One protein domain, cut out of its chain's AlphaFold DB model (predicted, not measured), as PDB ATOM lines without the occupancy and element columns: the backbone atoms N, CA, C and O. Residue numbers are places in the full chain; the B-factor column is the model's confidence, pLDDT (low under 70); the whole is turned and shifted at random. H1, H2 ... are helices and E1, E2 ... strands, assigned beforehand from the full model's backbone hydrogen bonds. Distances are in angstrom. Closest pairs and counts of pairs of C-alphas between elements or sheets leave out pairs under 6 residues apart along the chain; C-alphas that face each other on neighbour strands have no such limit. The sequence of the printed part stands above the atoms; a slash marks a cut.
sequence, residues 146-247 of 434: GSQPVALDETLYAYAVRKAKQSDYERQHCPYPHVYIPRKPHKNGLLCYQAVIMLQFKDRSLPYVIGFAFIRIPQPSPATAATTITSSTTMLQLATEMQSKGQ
ATOM      1  N   GLY A 146     -18.929 -53.591 -41.861       52.91
ATOM      2  CA  GLY A 146     -18.181 -54.778 -42.249       52.91
ATOM      3  C   GLY A 146     -18.503 -55.165 -43.692       52.91
ATOM      4  O   GLY A 146     -19.468 -54.689 -44.286       52.91
ATOM      5  N   SER A 147     -17.745 -56.101 -44.246       46.56
ATOM      6  CA  SER A 147     -17.941 -56.683 -45.582       46.56
ATOM      7  C   SER A 147     -19.118 -57.672 -45.638       46.56
ATOM      8  O   SER A 147     -19.023 -58.742 -46.234       46.56
ATOM      9  N   GLN A 148     -20.230 -57.347 -44.975       53.06
ATOM     10  CA  GLN A 148     -21.474 -58.124 -44.972       53.06
ATOM     11  C   GLN A 148     -22.374 -57.653 -46.124       53.06
ATOM     12  O   GLN A 148     -22.310 -56.480 -46.496       53.06
ATOM     13  N   PRO A 149     -23.237 -58.523 -46.679       51.94
ATOM     14  CA  PRO A 149     -24.123 -58.140 -47.769       51.94
ATOM     15  C   PRO A 149     -25.047 -56.992 -47.349       51.94
ATOM     16  O   PRO A 149     -25.752 -57.077 -46.340       51.94
ATOM     17  N   VAL A 150     -25.035 -55.929 -48.156       66.25
ATOM     18  CA  VAL A 150     -26.048 -54.876 -48.137       66.25
ATOM     19  C   VAL A 150     -27.198 -55.366 -49.014       66.25
ATOM     20  O   VAL A 150     -27.048 -55.481 -50.228       66.25
ATOM     21  N   ALA A 151     -28.340 -55.675 -48.413       78.69
ATOM     22  CA  ALA A 151     -29.580 -55.868 -49.146       78.69
ATOM     23  C   ALA A 151     -30.252 -54.507 -49.326       78.69
ATOM     24  O   ALA A 151     -30.432 -53.771 -48.356       78.69
ATOM     25  N   LEU A 152     -30.629 -54.174 -50.558       79.56
ATOM     26  CA  LEU A 152     -31.550 -53.078 -50.819       79.56
ATOM     27  C   LEU A 152     -32.913 -53.687 -51.124       79.56
ATOM     28  O   LEU A 152     -33.044 -54.431 -52.091       79.56
ATOM     29  N   ASP A 153     -33.893 -53.407 -50.275       86.75
ATOM     30  CA  ASP A 153     -35.233 -53.987 -50.375       86.75
ATOM     31  C   ASP A 153     -36.293 -52.917 -50.108       86.75
ATOM     32  O   ASP A 153     -36.027 -51.863 -49.515       86.75
ATOM     33  N   GLU A 154     -37.514 -53.180 -50.554       88.88
ATOM     34  CA  GLU A 154     -38.646 -52.301 -50.359       88.88
ATOM     35  C   GLU A 154     -39.571 -52.756 -49.221       88.88
ATOM     36  O   GLU A 154     -40.108 -53.869 -49.175       88.88
ATOM     37  N   THR A 155     -39.836 -51.830 -48.304       89.25
ATOM     38  CA  THR A 155     -40.838 -51.963 -47.249       89.25
ATOM     39  C   THR A 155     -42.065 -51.141 -47.612       89.25
ATOM     40  O   THR A 155     -41.965 -49.951 -47.910       89.25
ATOM     41  N   LEU A 156     -43.241 -51.769 -47.565       90.31
ATOM     42  CA  LEU A 156     -44.517 -51.101 -47.802       90.31
ATOM     43  C   LEU A 156     -45.246 -50.909 -46.472       90.31
ATOM     44  O   LEU A 156     -45.757 -51.866 -45.886       90.31
ATOM     45  N   TYR A 157     -45.289 -49.671 -45.988       88.00
ATOM     46  CA  TYR A 157     -45.998 -49.323 -44.762       88.00
ATOM     47  C   TYR A 157     -47.485 -49.168 -45.050       88.00
ATOM     48  O   TYR A 157     -47.863 -48.406 -45.937       88.00
ATOM     49  N   ALA A 158     -48.333 -49.867 -44.296       88.19
ATOM     50  CA  ALA A 158     -49.778 -49.780 -44.464       88.19
ATOM     51  C   ALA A 158     -50.242 -48.320 -44.347       88.19
ATOM     52  O   ALA A 158     -50.086 -47.677 -43.310       88.19
ATOM     53  N   TYR A 159     -50.811 -47.804 -45.430       88.25
ATOM     54  CA  TYR A 159     -51.297 -46.438 -45.509       88.25
ATOM     55  C   TYR A 159     -52.394 -46.365 -46.558       88.25
ATOM     56  O   TYR A 159     -52.256 -46.885 -47.665       88.25
ATOM     57  N   ALA A 160     -53.486 -45.709 -46.194       85.81
ATOM     58  CA  ALA A 160     -54.615 -45.487 -47.074       85.81
ATOM     59  C   ALA A 160     -54.957 -44.001 -47.055       85.81
ATOM     60  O   ALA A 160     -55.198 -43.418 -45.993       85.81
ATOM     61  N   VAL A 161     -55.000 -43.393 -48.239       84.38
ATOM     62  CA  VAL A 161     -55.531 -42.041 -48.395       84.38
ATOM     63  C   VAL A 161     -57.038 -42.105 -48.145       84.38
ATOM     64  O   VAL A 161     -57.733 -42.989 -48.646       84.38
ATOM     65  N   ARG A 162     -57.568 -41.188 -47.330       86.62
ATOM     66  CA  ARG A 162     -59.019 -41.104 -47.098       86.62
ATOM     67  C   ARG A 162     -59.724 -40.771 -48.415       86.62
ATOM     68  O   ARG A 162     -59.259 -39.886 -49.120       86.62
ATOM     69  N   LYS A 163     -60.885 -41.380 -48.695       86.56
ATOM     70  CA  LYS A 163     -61.655 -41.151 -49.940       86.56
ATOM     71  C   LYS A 163     -61.835 -39.670 -50.296       86.56
ATOM     72  O   LYS A 163     -61.585 -39.290 -51.427       86.56
ATOM     73  N   ALA A 164     -62.197 -38.834 -49.317       84.31
ATOM     74  CA  ALA A 164     -62.362 -37.394 -49.534       84.31
ATOM     75  C   ALA A 164     -61.079 -36.731 -50.067       84.31
ATOM     76  O   ALA A 164     -61.130 -35.954 -51.006       84.31
ATOM     77  N   LYS A 165     -59.921 -37.108 -49.512       81.62
ATOM     78  CA  LYS A 165     -58.616 -36.618 -49.965       81.62
ATOM     79  C   LYS A 165     -58.224 -37.206 -51.307       81.62
ATOM     80  O   LYS A 165     -57.593 -36.526 -52.098       81.62
ATOM     81  N   GLN A 166     -58.600 -38.455 -51.562       85.19
ATOM     82  CA  GLN A 166     -58.295 -39.104 -52.824       85.19
ATOM     83  C   GLN A 166     -58.873 -38.319 -54.007       85.19
ATOM     84  O   GLN A 166     -58.158 -38.088 -54.980       85.19
ATOM     85  N   SER A 167     -60.117 -37.852 -53.865       86.75
ATOM     86  CA  SER A 167     -60.783 -37.007 -54.855       86.75
ATOM     87  C   SER A 167     -60.108 -35.646 -55.033       86.75
ATOM     88  O   SER A 167     -60.064 -35.153 -56.153       86.75
ATOM     89  N   ASP A 168     -59.561 -35.050 -53.967       87.31
ATOM     90  CA  ASP A 168     -58.799 -33.795 -54.070       87.31
ATOM     91  C   ASP A 168     -57.541 -33.991 -54.933       87.31
ATOM     92  O   ASP A 168     -57.326 -33.236 -55.879       87.31
ATOM     93  N   TYR A 169     -56.763 -35.053 -54.677       84.75
ATOM     94  CA  TYR A 169     -55.569 -35.380 -55.470       84.75
ATOM     95  C   TYR A 169     -55.904 -35.666 -56.946       84.75
ATOM     96  O   TYR A 169     -55.220 -35.186 -57.847       84.75
ATOM     97  N   GLU A 170     -56.987 -36.415 -57.189       87.38
ATOM     98  CA  GLU A 170     -57.517 -36.719 -58.528       87.38
ATOM     99  C   GLU A 170     -57.878 -35.428 -59.282       87.38
ATOM    100  O   GLU A 170     -57.502 -35.267 -60.442       87.38
ATOM    101  N   ARG A 171     -58.568 -34.489 -58.615       91.50
ATOM    102  CA  ARG A 171     -58.971 -33.192 -59.188       91.50
ATOM    103  C   ARG A 171     -57.785 -32.283 -59.483       91.50
ATOM    104  O   ARG A 171     -57.794 -31.587 -60.488       91.50
ATOM    105  N   GLN A 172     -56.790 -32.275 -58.603       89.31
ATOM    106  CA  GLN A 172     -55.580 -31.465 -58.750       89.31
ATOM    107  C   GLN A 172     -54.537 -32.116 -59.678       89.31
ATOM    108  O   GLN A 172     -53.475 -31.537 -59.896       89.31
ATOM    109  N   HIS A 173     -54.808 -33.318 -60.203       87.56
ATOM    110  CA  HIS A 173     -53.852 -34.126 -60.963       87.56
ATOM    111  C   HIS A 173     -52.510 -34.330 -60.239       87.56
ATOM    112  O   HIS A 173     -51.464 -34.473 -60.877       87.56
ATOM    113  N   CYS A 174     -52.519 -34.350 -58.903       84.56
ATOM    114  CA  CYS A 174     -51.309 -34.509 -58.112       84.56
ATOM    115  C   CYS A 174     -51.117 -35.977 -57.681       84.56
ATOM    116  O   CYS A 174     -52.076 -36.678 -57.345       84.56
ATOM    117  N   PRO A 175     -49.875 -36.494 -57.728       80.12
ATOM    118  CA  PRO A 175     -49.607 -37.899 -57.460       80.12
ATOM    119  C   PRO A 175     -49.888 -38.274 -56.002       80.12
ATOM    120  O   PRO A 175     -49.531 -37.559 -55.064       80.12
ATOM    121  N   TYR A 176     -50.481 -39.451 -55.814       80.50
ATOM    122  CA  TYR A 176     -50.705 -40.019 -54.493       80.50
ATOM    123  C   TYR A 176     -49.386 -40.427 -53.826       80.50
ATOM    124  O   TYR A 176     -48.531 -41.028 -54.476       80.50
ATOM    125  N   PRO A 177     -49.241 -40.234 -52.505       78.38
ATOM    126  CA  PRO A 177     -48.109 -40.795 -51.766       78.38
ATOM    127  C   PRO A 177     -48.149 -42.325 -51.642       78.38
ATOM    128  O   PRO A 177     -47.149 -42.931 -51.257       78.38
ATOM    129  N   HIS A 178     -49.299 -42.955 -51.911       86.69
ATOM    130  CA  HIS A 178     -49.478 -44.394 -51.752       86.69
ATOM    131  C   HIS A 178     -49.232 -45.145 -53.066       86.69
ATOM    132  O   HIS A 178     -49.598 -44.680 -54.141       86.69
ATOM    133  N   VAL A 179     -48.641 -46.333 -52.959       88.12
ATOM    134  CA  VAL A 179     -48.354 -47.240 -54.074       88.12
ATOM    135  C   VAL A 179     -49.132 -48.535 -53.876       88.12
ATOM    136  O   VAL A 179     -49.270 -49.016 -52.746       88.12
ATOM    137  N   TYR A 180     -49.618 -49.107 -54.981       90.81
ATOM    138  CA  TYR A 180     -50.228 -50.432 -55.001       90.81
ATOM    139  C   TYR A 180     -49.207 -51.510 -55.402       90.81
ATOM    140  O   TYR A 180     -48.711 -51.505 -56.527       90.81
ATOM    141  N   ILE A 181     -48.910 -52.458 -54.507       91.62
ATOM    142  CA  ILE A 181     -48.028 -53.610 -54.756       91.62
ATOM    143  C   ILE A 181     -48.800 -54.913 -54.467       91.62
ATOM    144  O   ILE A 181     -48.966 -55.286 -53.304       91.62
ATOM    145  N   PRO A 182     -49.245 -55.661 -55.498       92.06
ATOM    146  CA  PRO A 182     -50.168 -56.792 -55.339       92.06
ATOM    147  C   PRO A 182     -49.681 -57.923 -54.429       92.06
ATOM    148  O   PRO A 182     -50.501 -58.630 -53.845       92.06
ATOM    149  N   ARG A 183     -48.359 -58.125 -54.360       93.44
ATOM    150  CA  ARG A 183     -47.718 -59.254 -53.670       93.44
ATOM    151  C   ARG A 183     -47.355 -58.961 -52.209       93.44
ATOM    152  O   ARG A 183     -46.934 -59.879 -51.513       93.44
ATOM    153  N   LYS A 184     -47.496 -57.717 -51.732       91.19
ATOM    154  CA  LYS A 184     -47.240 -57.374 -50.322       91.19
ATOM    155  C   LYS A 184     -48.500 -57.663 -49.477       91.19
ATOM    156  O   LYS A 184     -49.612 -57.548 -49.998       91.19
ATOM    157  N   PRO A 185     -48.364 -58.010 -48.178       91.81
ATOM    158  CA  PRO A 185     -49.504 -58.329 -47.305       91.81
ATOM    159  C   PRO A 185     -50.562 -57.219 -47.245       91.81
ATOM    160  O   PRO A 185     -51.763 -57.485 -47.248       91.81
ATOM    161  N   HIS A 186     -50.108 -55.967 -47.250       90.56
ATOM    162  CA  HIS A 186     -50.946 -54.798 -47.473       90.56
ATOM    163  C   HIS A 186     -50.660 -54.295 -48.874       90.56
ATOM    164  O   HIS A 186     -49.544 -53.871 -49.148       90.56
ATOM    165  N   LYS A 187     -51.647 -54.362 -49.766       93.06
ATOM    166  CA  LYS A 187     -51.409 -54.018 -51.169       93.06
ATOM    167  C   LYS A 187     -51.268 -52.519 -51.400       93.06
ATOM    168  O   LYS A 187     -50.629 -52.149 -52.364       93.06
ATOM    169  N   ASN A 188     -51.843 -51.680 -50.541       90.69
ATOM    170  CA  ASN A 188     -51.748 -50.222 -50.620       90.69
ATOM    171  C   ASN A 188     -50.930 -49.699 -49.440       90.69
ATOM    172  O   ASN A 188     -51.204 -50.068 -48.292       90.69
ATOM    173  N   GLY A 189     -49.950 -48.841 -49.709       92.44
ATOM    174  CA  GLY A 189     -49.135 -48.279 -48.643       92.44
ATOM    175  C   GLY A 189     -48.128 -47.227 -49.085       92.44
ATOM    176  O   GLY A 189     -48.025 -46.905 -50.265       92.44
ATOM    177  N   LEU A 190     -47.374 -46.702 -48.122       88.81
ATOM    178  CA  LEU A 190     -46.220 -45.841 -48.368       88.81
ATOM    179  C   LEU A 190     -45.008 -46.723 -48.644       88.81
ATOM    180  O   LEU A 190     -44.583 -47.497 -47.782       88.81
ATOM    181  N   LEU A 191     -44.476 -46.622 -49.856       86.69
ATOM    182  CA  LEU A 191     -43.305 -47.379 -50.274       86.69
ATOM    183  C   LEU A 191     -42.030 -46.724 -49.723       86.69
ATOM    184  O   LEU A 191     -41.843 -45.512 -49.810       86.69
ATOM    185  N   CYS A 192     -41.146 -47.519 -49.139       87.44
ATOM    186  CA  CYS A 192     -39.877 -47.058 -48.598       87.44
ATOM    187  C   CYS A 192     -38.787 -48.055 -48.976       87.44
ATOM    188  O   CYS A 192     -38.887 -49.235 -48.644       87.44
ATOM    189  N   TYR A 193     -37.745 -47.581 -49.649       85.00
ATOM    190  CA  TYR A 193     -36.564 -48.392 -49.931       85.00
ATOM    191  C   TYR A 193     -35.603 -48.308 -48.756       85.00
ATOM    192  O   TYR A 193     -35.369 -47.221 -48.224       85.00
ATOM    193  N   GLN A 194     -35.050 -49.445 -48.355       85.62
ATOM    194  CA  GLN A 194     -34.154 -49.562 -47.215       85.62
ATOM    195  C   GLN A 194     -32.893 -50.299 -47.641       85.62
ATOM    196  O   GLN A 194     -32.967 -51.310 -48.331       85.62
ATOM    197  N   ALA A 195     -31.742 -49.798 -47.200       81.69
ATOM    198  CA  ALA A 195     -30.504 -50.557 -47.213       81.69
ATOM    199  C   ALA A 195     -30.330 -51.221 -45.849       81.69
ATOM    200  O   ALA A 195     -30.326 -50.553 -44.812       81.69
ATOM    201  N   VAL A 196     -30.195 -52.539 -45.865       82.00
ATOM    202  CA  VAL A 196     -30.060 -53.391 -44.689       82.00
ATOM    203  C   VAL A 196     -28.729 -54.116 -44.776       82.00
ATOM    204  O   VAL A 196     -28.427 -54.728 -45.792       82.00
ATOM    205  N   ILE A 197     -27.946 -54.080 -43.706       80.44
ATOM    206  CA  ILE A 197     -26.778 -54.946 -43.537       80.44
ATOM    207  C   ILE A 197     -27.097 -56.027 -42.526       80.44
ATOM    208  O   ILE A 197     -27.912 -55.833 -41.626       80.44
ATOM    209  N   MET A 198     -26.404 -57.148 -42.624       78.12
ATOM    210  CA  MET A 198     -26.372 -58.104 -41.530       78.12
ATOM    211  C   MET A 198     -25.268 -57.695 -40.551       78.12
ATOM    212  O   MET A 198     -24.119 -57.491 -40.932       78.12
ATOM    213  N   LEU A 199     -25.619 -57.531 -39.279       69.75
ATOM    214  CA  LEU A 199     -24.663 -57.367 -38.191       69.75
ATOM    215  C   LEU A 199     -24.413 -58.726 -37.555       69.75
ATOM    216  O   LEU A 199     -25.357 -59.403 -37.145       69.75
ATOM    217  N   GLN A 200     -23.147 -59.108 -37.431       67.25
ATOM    218  CA  GLN A 200     -22.771 -60.269 -36.629       67.25
ATOM    219  C   GLN A 200     -22.585 -59.820 -35.191       67.25
ATOM    220  O   GLN A 200     -21.705 -59.020 -34.879       67.25
ATOM    221  N   PHE A 201     -23.434 -60.334 -34.315       67.06
ATOM    222  CA  PHE A 201     -23.349 -60.118 -32.885       67.06
ATOM    223  C   PHE A 201     -23.191 -61.472 -32.198       67.06
ATOM    224  O   PHE A 201     -24.170 -62.196 -31.996       67.06
ATOM    225  N   LYS A 202     -21.942 -61.808 -31.840       80.75
ATOM    226  CA  LYS A 202     -21.551 -63.154 -31.384       80.75
ATOM    227  C   LYS A 202     -21.933 -64.195 -32.449       80.75
ATOM    228  O   LYS A 202     -21.600 -64.008 -33.612       80.75
ATOM    229  N   ASP A 203     -22.696 -65.217 -32.073       81.31
ATOM    230  CA  ASP A 203     -23.150 -66.303 -32.951       81.31
ATOM    231  C   ASP A 203     -24.491 -65.999 -33.649       81.31
ATOM    232  O   ASP A 203     -25.216 -66.911 -34.050       81.31
ATOM    233  N   ARG A 204     -24.893 -64.722 -33.735       75.31
ATOM    234  CA  ARG A 204     -26.170 -64.311 -34.339       75.31
ATOM    235  C   ARG A 204     -25.966 -63.261 -35.415       75.31
ATOM    236  O   ARG A 204     -25.267 -62.276 -35.208       75.31
ATOM    237  N   SER A 205     -26.689 -63.435 -36.516       75.19
ATOM    238  CA  SER A 205     -26.792 -62.453 -37.587       75.19
ATOM    239  C   SER A 205     -28.104 -61.682 -37.443       75.19
ATOM    240  O   SER A 205     -29.179 -62.284 -37.443       75.19
ATOM    241  N   LEU A 206     -28.028 -60.363 -37.270       76.00
ATOM    242  CA  LEU A 206     -29.189 -59.492 -37.095       76.00
ATOM    243  C   LEU A 206     -29.264 -58.473 -38.235       76.00
ATOM    244  O   LEU A 206     -28.281 -57.771 -38.466       76.00
ATOM    245  N   PRO A 207     -30.409 -58.343 -38.925       80.50
ATOM    246  CA  PRO A 207     -30.572 -57.311 -39.935       80.50
ATOM    247  C   PRO A 207     -30.583 -55.930 -39.276       80.50
ATOM    248  O   PRO A 207     -31.245 -55.706 -38.257       80.50
ATOM    249  N   TYR A 208     -29.868 -54.994 -39.881       76.81
ATOM    250  CA  TYR A 208     -29.749 -53.622 -39.427       76.81
ATOM    251  C   TYR A 208     -29.931 -52.651 -40.590       76.81
ATOM    252  O   TYR A 208     -29.221 -52.726 -41.588       76.81
ATOM    253  N   VAL A 209     -30.872 -51.718 -40.456       80.56
ATOM    254  CA  VAL A 209     -31.163 -50.707 -41.482       80.56
ATOM    255  C   VAL A 209     -30.134 -49.582 -41.392       80.56
ATOM    256  O   VAL A 209     -30.091 -48.858 -40.401       80.56
ATOM    257  N   ILE A 210     -29.319 -49.419 -42.432       74.00
ATOM    258  CA  ILE A 210     -28.232 -48.426 -42.499       74.00
ATOM    259  C   ILE A 210     -28.626 -47.147 -43.238       74.00
ATOM    260  O   ILE A 210     -27.939 -46.125 -43.177       74.00
ATOM    261  N   GLY A 211     -29.742 -47.205 -43.953       73.56
ATOM    262  CA  GLY A 211     -30.289 -46.081 -44.681       73.56
ATOM    263  C   GLY A 211     -31.672 -46.407 -45.210       73.56
ATOM    264  O   GLY A 211     -32.021 -47.566 -45.427       73.56
ATOM    265  N   PHE A 212     -32.454 -45.364 -45.426       76.62
ATOM    266  CA  PHE A 212     -33.744 -45.450 -46.081       76.62
ATOM    267  C   PHE A 212     -33.893 -44.267 -47.030       76.62
ATOM    268  O   PHE A 212     -33.439 -43.160 -46.737       76.62
ATOM    269  N   ALA A 213     -34.521 -44.495 -48.177       69.56
ATOM    270  CA  ALA A 213     -34.983 -43.407 -49.016       69.56
ATOM    271  C   ALA A 213     -36.254 -42.842 -48.374       69.56
ATOM    272  O   ALA A 213     -37.223 -43.575 -48.142       69.56
ATOM    273  N   PHE A 214     -36.233 -41.545 -48.062       66.19
ATOM    274  CA  PHE A 214     -37.414 -40.837 -47.582       66.19
ATOM    275  C   PHE A 214     -38.568 -40.999 -48.574       66.19
ATOM    276  O   PHE A 214     -38.362 -41.049 -49.790       66.19
ATOM    277  N   ILE A 215     -39.790 -41.062 -48.046       71.06
ATOM    278  CA  ILE A 215     -41.007 -41.105 -48.855       71.06
ATOM    279  C   ILE A 215     -41.092 -39.772 -49.601       71.06
ATOM    280  O   ILE A 215     -41.334 -38.734 -48.991       71.06
ATOM    281  N   ARG A 216     -40.859 -39.801 -50.914       69.50
ATOM    282  CA  ARG A 216     -40.984 -38.630 -51.790       69.50
ATOM    283  C   ARG A 216     -42.204 -38.769 -52.686       69.50
ATOM    284  O   ARG A 216     -42.637 -39.880 -52.998       69.50
ATOM    285  N   ILE A 217     -42.744 -37.621 -53.077       73.50
ATOM    286  CA  ILE A 217     -43.836 -37.491 -54.036       73.50
ATOM    287  C   ILE A 217     -43.306 -36.612 -55.184       73.50
ATOM    288  O   ILE A 217     -42.976 -35.454 -54.926       73.50
ATOM    289  N   PRO A 218     -43.190 -37.127 -56.422       77.25
ATOM    290  CA  PRO A 218     -43.484 -38.502 -56.828       77.25
ATOM    291  C   PRO A 218     -42.520 -39.528 -56.208       77.25
ATOM    292  O   PRO A 218     -41.391 -39.205 -55.831       77.25
ATOM    293  N   GLN A 219     -42.990 -40.775 -56.099       76.94
ATOM    294  CA  GLN A 219     -42.192 -41.896 -55.598       76.94
ATOM    295  C   GLN A 219     -40.946 -42.102 -56.468       76.94
ATOM    296  O   GLN A 219     -41.078 -42.205 -57.691       76.94
ATOM    297  N   PRO A 220     -39.741 -42.171 -55.876       76.50
ATOM    298  CA  PRO A 220     -38.530 -42.390 -56.646       76.50
ATOM    299  C   PRO A 220     -38.512 -43.816 -57.208       76.50
ATOM    300  O   PRO A 220     -38.997 -44.762 -56.582       76.50
ATOM    301  N   SER A 221     -37.898 -43.981 -58.380       78.44
ATOM    302  CA  SER A 221     -37.602 -45.316 -58.908       78.44
ATOM    303  C   SER A 221     -36.656 -46.075 -57.958       78.44
ATOM    304  O   SER A 221     -35.886 -45.425 -57.241       78.44
ATOM    305  N   PRO A 222     -36.636 -47.422 -57.974       73.75
ATOM    306  CA  PRO A 222     -35.675 -48.197 -57.187       73.75
ATOM    307  C   PRO A 222     -34.223 -47.760 -57.421       73.75
ATOM    308  O   PRO A 222     -33.465 -47.629 -56.467       73.75
ATOM    309  N   ALA A 223     -33.851 -47.465 -58.673       72.62
ATOM    310  CA  ALA A 223     -32.512 -46.989 -59.018       72.62
ATOM    311  C   ALA A 223     -32.218 -45.620 -58.386       72.62
ATOM    312  O   ALA A 223     -31.194 -45.452 -57.736       72.62
ATOM    313  N   THR A 224     -33.147 -44.665 -58.492       75.31
ATOM    314  CA  THR A 224     -33.015 -43.337 -57.869       75.31
ATOM    315  C   THR A 224     -32.949 -43.430 -56.345       75.31
ATOM    316  O   THR A 224     -32.174 -42.715 -55.711       75.31
ATOM    317  N   ALA A 225     -33.749 -44.311 -55.743       71.56
ATOM    318  CA  ALA A 225     -33.743 -44.554 -54.310       71.56
ATOM    319  C   ALA A 225     -32.423 -45.190 -53.860       71.56
ATOM    320  O   ALA A 225     -31.837 -44.726 -52.885       71.56
ATOM    321  N   ALA A 226     -31.916 -46.176 -54.605       68.31
ATOM    322  CA  ALA A 226     -30.608 -46.774 -54.377       68.31
ATOM    323  C   ALA A 226     -29.506 -45.724 -54.461       68.31
ATOM    324  O   ALA A 226     -28.762 -45.580 -53.499       68.31
ATOM    325  N   THR A 227     -29.468 -44.920 -55.528       72.38
ATOM    326  CA  THR A 227     -28.524 -43.805 -55.647       72.38
ATOM    327  C   THR A 227     -28.665 -42.837 -54.482       72.38
ATOM    328  O   THR A 227     -27.657 -42.450 -53.933       72.38
ATOM    329  N   THR A 228     -29.872 -42.488 -54.035       71.69
ATOM    330  CA  THR A 228     -30.067 -41.574 -52.890       71.69
ATOM    331  C   THR A 228     -29.545 -42.169 -51.578       71.69
ATOM    332  O   THR A 228     -28.994 -41.462 -50.736       71.69
ATOM    333  N   ILE A 229     -29.719 -43.478 -51.388       70.00
ATOM    334  CA  ILE A 229     -29.233 -44.195 -50.210       70.00
ATOM    335  C   ILE A 229     -27.701 -44.332 -50.257       70.00
ATOM    336  O   ILE A 229     -27.052 -44.216 -49.216       70.00
ATOM    337  N   THR A 230     -27.120 -44.536 -51.445       66.50
ATOM    338  CA  THR A 230     -25.678 -44.735 -51.654       66.50
ATOM    339  C   THR A 230     -24.892 -43.452 -51.941       66.50
ATOM    340  O   THR A 230     -23.674 -43.449 -51.807       66.50
ATOM    341  N   SER A 231     -25.552 -42.344 -52.283       58.97
ATOM    342  CA  SER A 231     -24.921 -41.058 -52.611       58.97
ATOM    343  C   SER A 231     -24.459 -40.288 -51.382       58.97
ATOM    344  O   SER A 231     -23.870 -39.220 -51.526       58.97
ATOM    345  N   SER A 232     -24.688 -40.797 -50.167       57.69
ATOM    346  CA  SER A 232     -23.877 -40.330 -49.046       57.69
ATOM    347  C   SER A 232     -22.437 -40.737 -49.326       57.69
ATOM    348  O   SER A 232     -22.185 -41.923 -49.529       57.69
ATOM    349  N   THR A 233     -21.521 -39.772 -49.338       47.22
ATOM    350  CA  THR A 233     -20.108 -39.880 -49.737       47.22
ATOM    351  C   THR A 233     -19.428 -41.168 -49.260       47.22
ATOM    352  O   THR A 233     -18.675 -41.783 -50.006       47.22
ATOM    353  N   THR A 234     -19.787 -41.643 -48.068       52.00
ATOM    354  CA  THR A 234     -19.326 -42.884 -47.438       52.00
ATOM    355  C   THR A 234     -19.706 -44.168 -48.191       52.00
ATOM    356  O   THR A 234     -18.888 -45.070 -48.292       52.00
ATOM    357  N   MET A 235     -20.915 -44.274 -48.750       49.19
ATOM    358  CA  MET A 235     -21.391 -45.462 -49.483       49.19
ATOM    359  C   MET A 235     -20.867 -45.500 -50.927       49.19
ATOM    360  O   MET A 235     -20.613 -46.579 -51.457       49.19
ATOM    361  N   LEU A 236     -20.661 -44.336 -51.551       46.78
ATOM    362  CA  LEU A 236     -20.013 -44.224 -52.860       46.78
ATOM    363  C   LEU A 236     -18.506 -44.509 -52.759       46.78
ATOM    364  O   LEU A 236     -17.970 -45.238 -53.589       46.78
ATOM    365  N   GLN A 237     -17.835 -43.996 -51.721       51.88
ATOM    366  CA  GLN A 237     -16.450 -44.359 -51.395       51.88
ATOM    367  C   GLN A 237     -16.327 -45.859 -51.133       51.88
ATOM    368  O   GLN A 237     -15.457 -46.494 -51.717       51.88
ATOM    369  N   LEU A 238     -17.254 -46.437 -50.363       47.44
ATOM    370  CA  LEU A 238     -17.322 -47.877 -50.128       47.44
ATOM    371  C   LEU A 238     -17.486 -48.652 -51.447       47.44
ATOM    372  O   LEU A 238     -16.708 -49.555 -51.725       47.44
ATOM    373  N   ALA A 239     -18.426 -48.257 -52.312       42.50
ATOM    374  CA  ALA A 239     -18.633 -48.895 -53.614       42.50
ATOM    375  C   ALA A 239     -17.403 -48.793 -54.541       42.50
ATOM    376  O   ALA A 239     -17.058 -49.757 -55.225       42.50
ATOM    377  N   THR A 240     -16.715 -47.650 -54.534       46.59
ATOM    378  CA  THR A 240     -15.537 -47.380 -55.378       46.59
ATOM    379  C   THR A 240     -14.295 -48.126 -54.877       46.59
ATOM    380  O   THR A 240     -13.546 -48.700 -55.667       46.59
ATOM    381  N   GLU A 241     -14.096 -48.180 -53.558       47.16
ATOM    382  CA  GLU A 241     -13.038 -48.964 -52.910       47.16
ATOM    383  C   GLU A 241     -13.250 -50.476 -53.103       47.16
ATOM    384  O   GLU A 241     -12.295 -51.246 -53.191       47.16
ATOM    385  N   MET A 242     -14.504 -50.915 -53.216       43.12
ATOM    386  CA  MET A 242     -14.856 -52.308 -53.497       43.12
ATOM    387  C   MET A 242     -14.622 -52.687 -54.963       43.12
ATOM    388  O   MET A 242     -14.092 -53.764 -55.234       43.12
ATOM    389  N   GLN A 243     -14.959 -51.800 -55.905       40.69
ATOM    390  CA  GLN A 243     -14.703 -52.007 -57.332       40.69
ATOM    391  C   GLN A 243     -13.200 -52.086 -57.637       40.69
ATOM    392  O   GLN A 243     -12.781 -52.908 -58.451       40.69
ATOM    393  N   SER A 244     -12.377 -51.283 -56.955       43.44
ATOM    394  CA  SER A 244     -10.923 -51.267 -57.162       43.44
ATOM    395  C   SER A 244     -10.196 -52.488 -56.584       43.44
ATOM    396  O   SER A 244      -9.112 -52.822 -57.055       43.44
ATOM    397  N   LYS A 245     -10.787 -53.190 -55.606       43.12
ATOM    398  CA  LYS A 245     -10.188 -54.381 -54.977       43.12
ATOM    399  C   LYS A 245     -10.567 -55.708 -55.646       43.12
ATOM    400  O   LYS A 245     -10.020 -56.737 -55.261       43.12
ATOM    401  N   GLY A 246     -11.476 -55.714 -56.627       30.36
ATOM    402  CA  GLY A 246     -11.842 -56.919 -57.394       30.36
ATOM    403  C   GLY A 246     -12.441 -58.067 -56.563       30.36
ATOM    404  O   GLY A 246     -12.397 -59.219 -56.990       30.36
ATOM    405  N   GLN A 247     -12.965 -57.785 -55.365       32.78
ATOM    406  CA  GLN A 247     -13.410 -58.801 -54.404       32.78
ATOM    407  C   GLN A 247     -14.918 -59.092 -54.493       32.78
ATOM    408  O   GLN A 247     -15.740 -58.180 -54.551       32.78
TER     409      GLN A 247
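What this domain is: This is residues 146 to 247 of the 434 residues of an uncharacterized protein of Planoprotostelium fungivorum (UniProt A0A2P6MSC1). A long, strongly twisted sheet of three strands has the short helix H2 packed on it, while H1 lies far out at one end of the long axis and the tip of the E2 and E3 hairpin lies at the other. H3 follows H2 beyond the sheet. The printed part has 102 residues, with E1, H1, E2, E3, H2 and H3 along it; the antiparallel sheet runs E1, E2, E3, and the class is mixed, helices and strands. The whole is loose, with a radius of gyration of the C-alphas of 17.3 A, and elongated, spanning 53 by 30 by 18 A.

Where its parts are: E1, residues 150 to 158, begins at C-alpha 150 (-26.048, -54.876, -48.137) and is 24.5 A long. H1, residues 163 to 171, measures 12.5 A. E2, residues 188 to 201, measures 34.9 A and bends by 63 degrees at residue 191. E3, residues 204 to 212, measures 23.5 A. H2, residues 222 to 230, measures 11.9 A. H3, residues 233 to 245, measures 18.3 A and ends at C-alpha 245 (-10.188, -54.381, -54.977).

How they stand to each other: Inner strand E2 is antiparallel to E1, with N 153 and O 194 3.0 A apart, and to E3, with N 197 and O 208 2.8 A apart. H2 is on the sheet at a height of 8.8 A, over E2 and only just over E3, on which 3 of its C-alphas fall; the closest C-alphas of H2 and E2, Ala 225 and Tyr 193, are 6.5 A apart. H3 is close to H2 but not clearly touching, about perpendicular at 84 degrees; their closest C-alphas, Thr 230 and Leu 236, are 5.8 A apart. H1 and H3 are not on the sheet. In H1, H2 and H3 every O i to N i+4 pair is within hydrogen-bond range.

The domain as a whole: The C-alphas farthest apart, Arg 171 and Lys 202, are 55.4 A apart. The printed part has no cut. The link from H1 to E2 is long, 16 residues, of which 179 to 180 pair antiparallel with 188 to 189 of E2. The mean pLDDT of the printed part is 74.2, with residues 230 to 247 among those under 70.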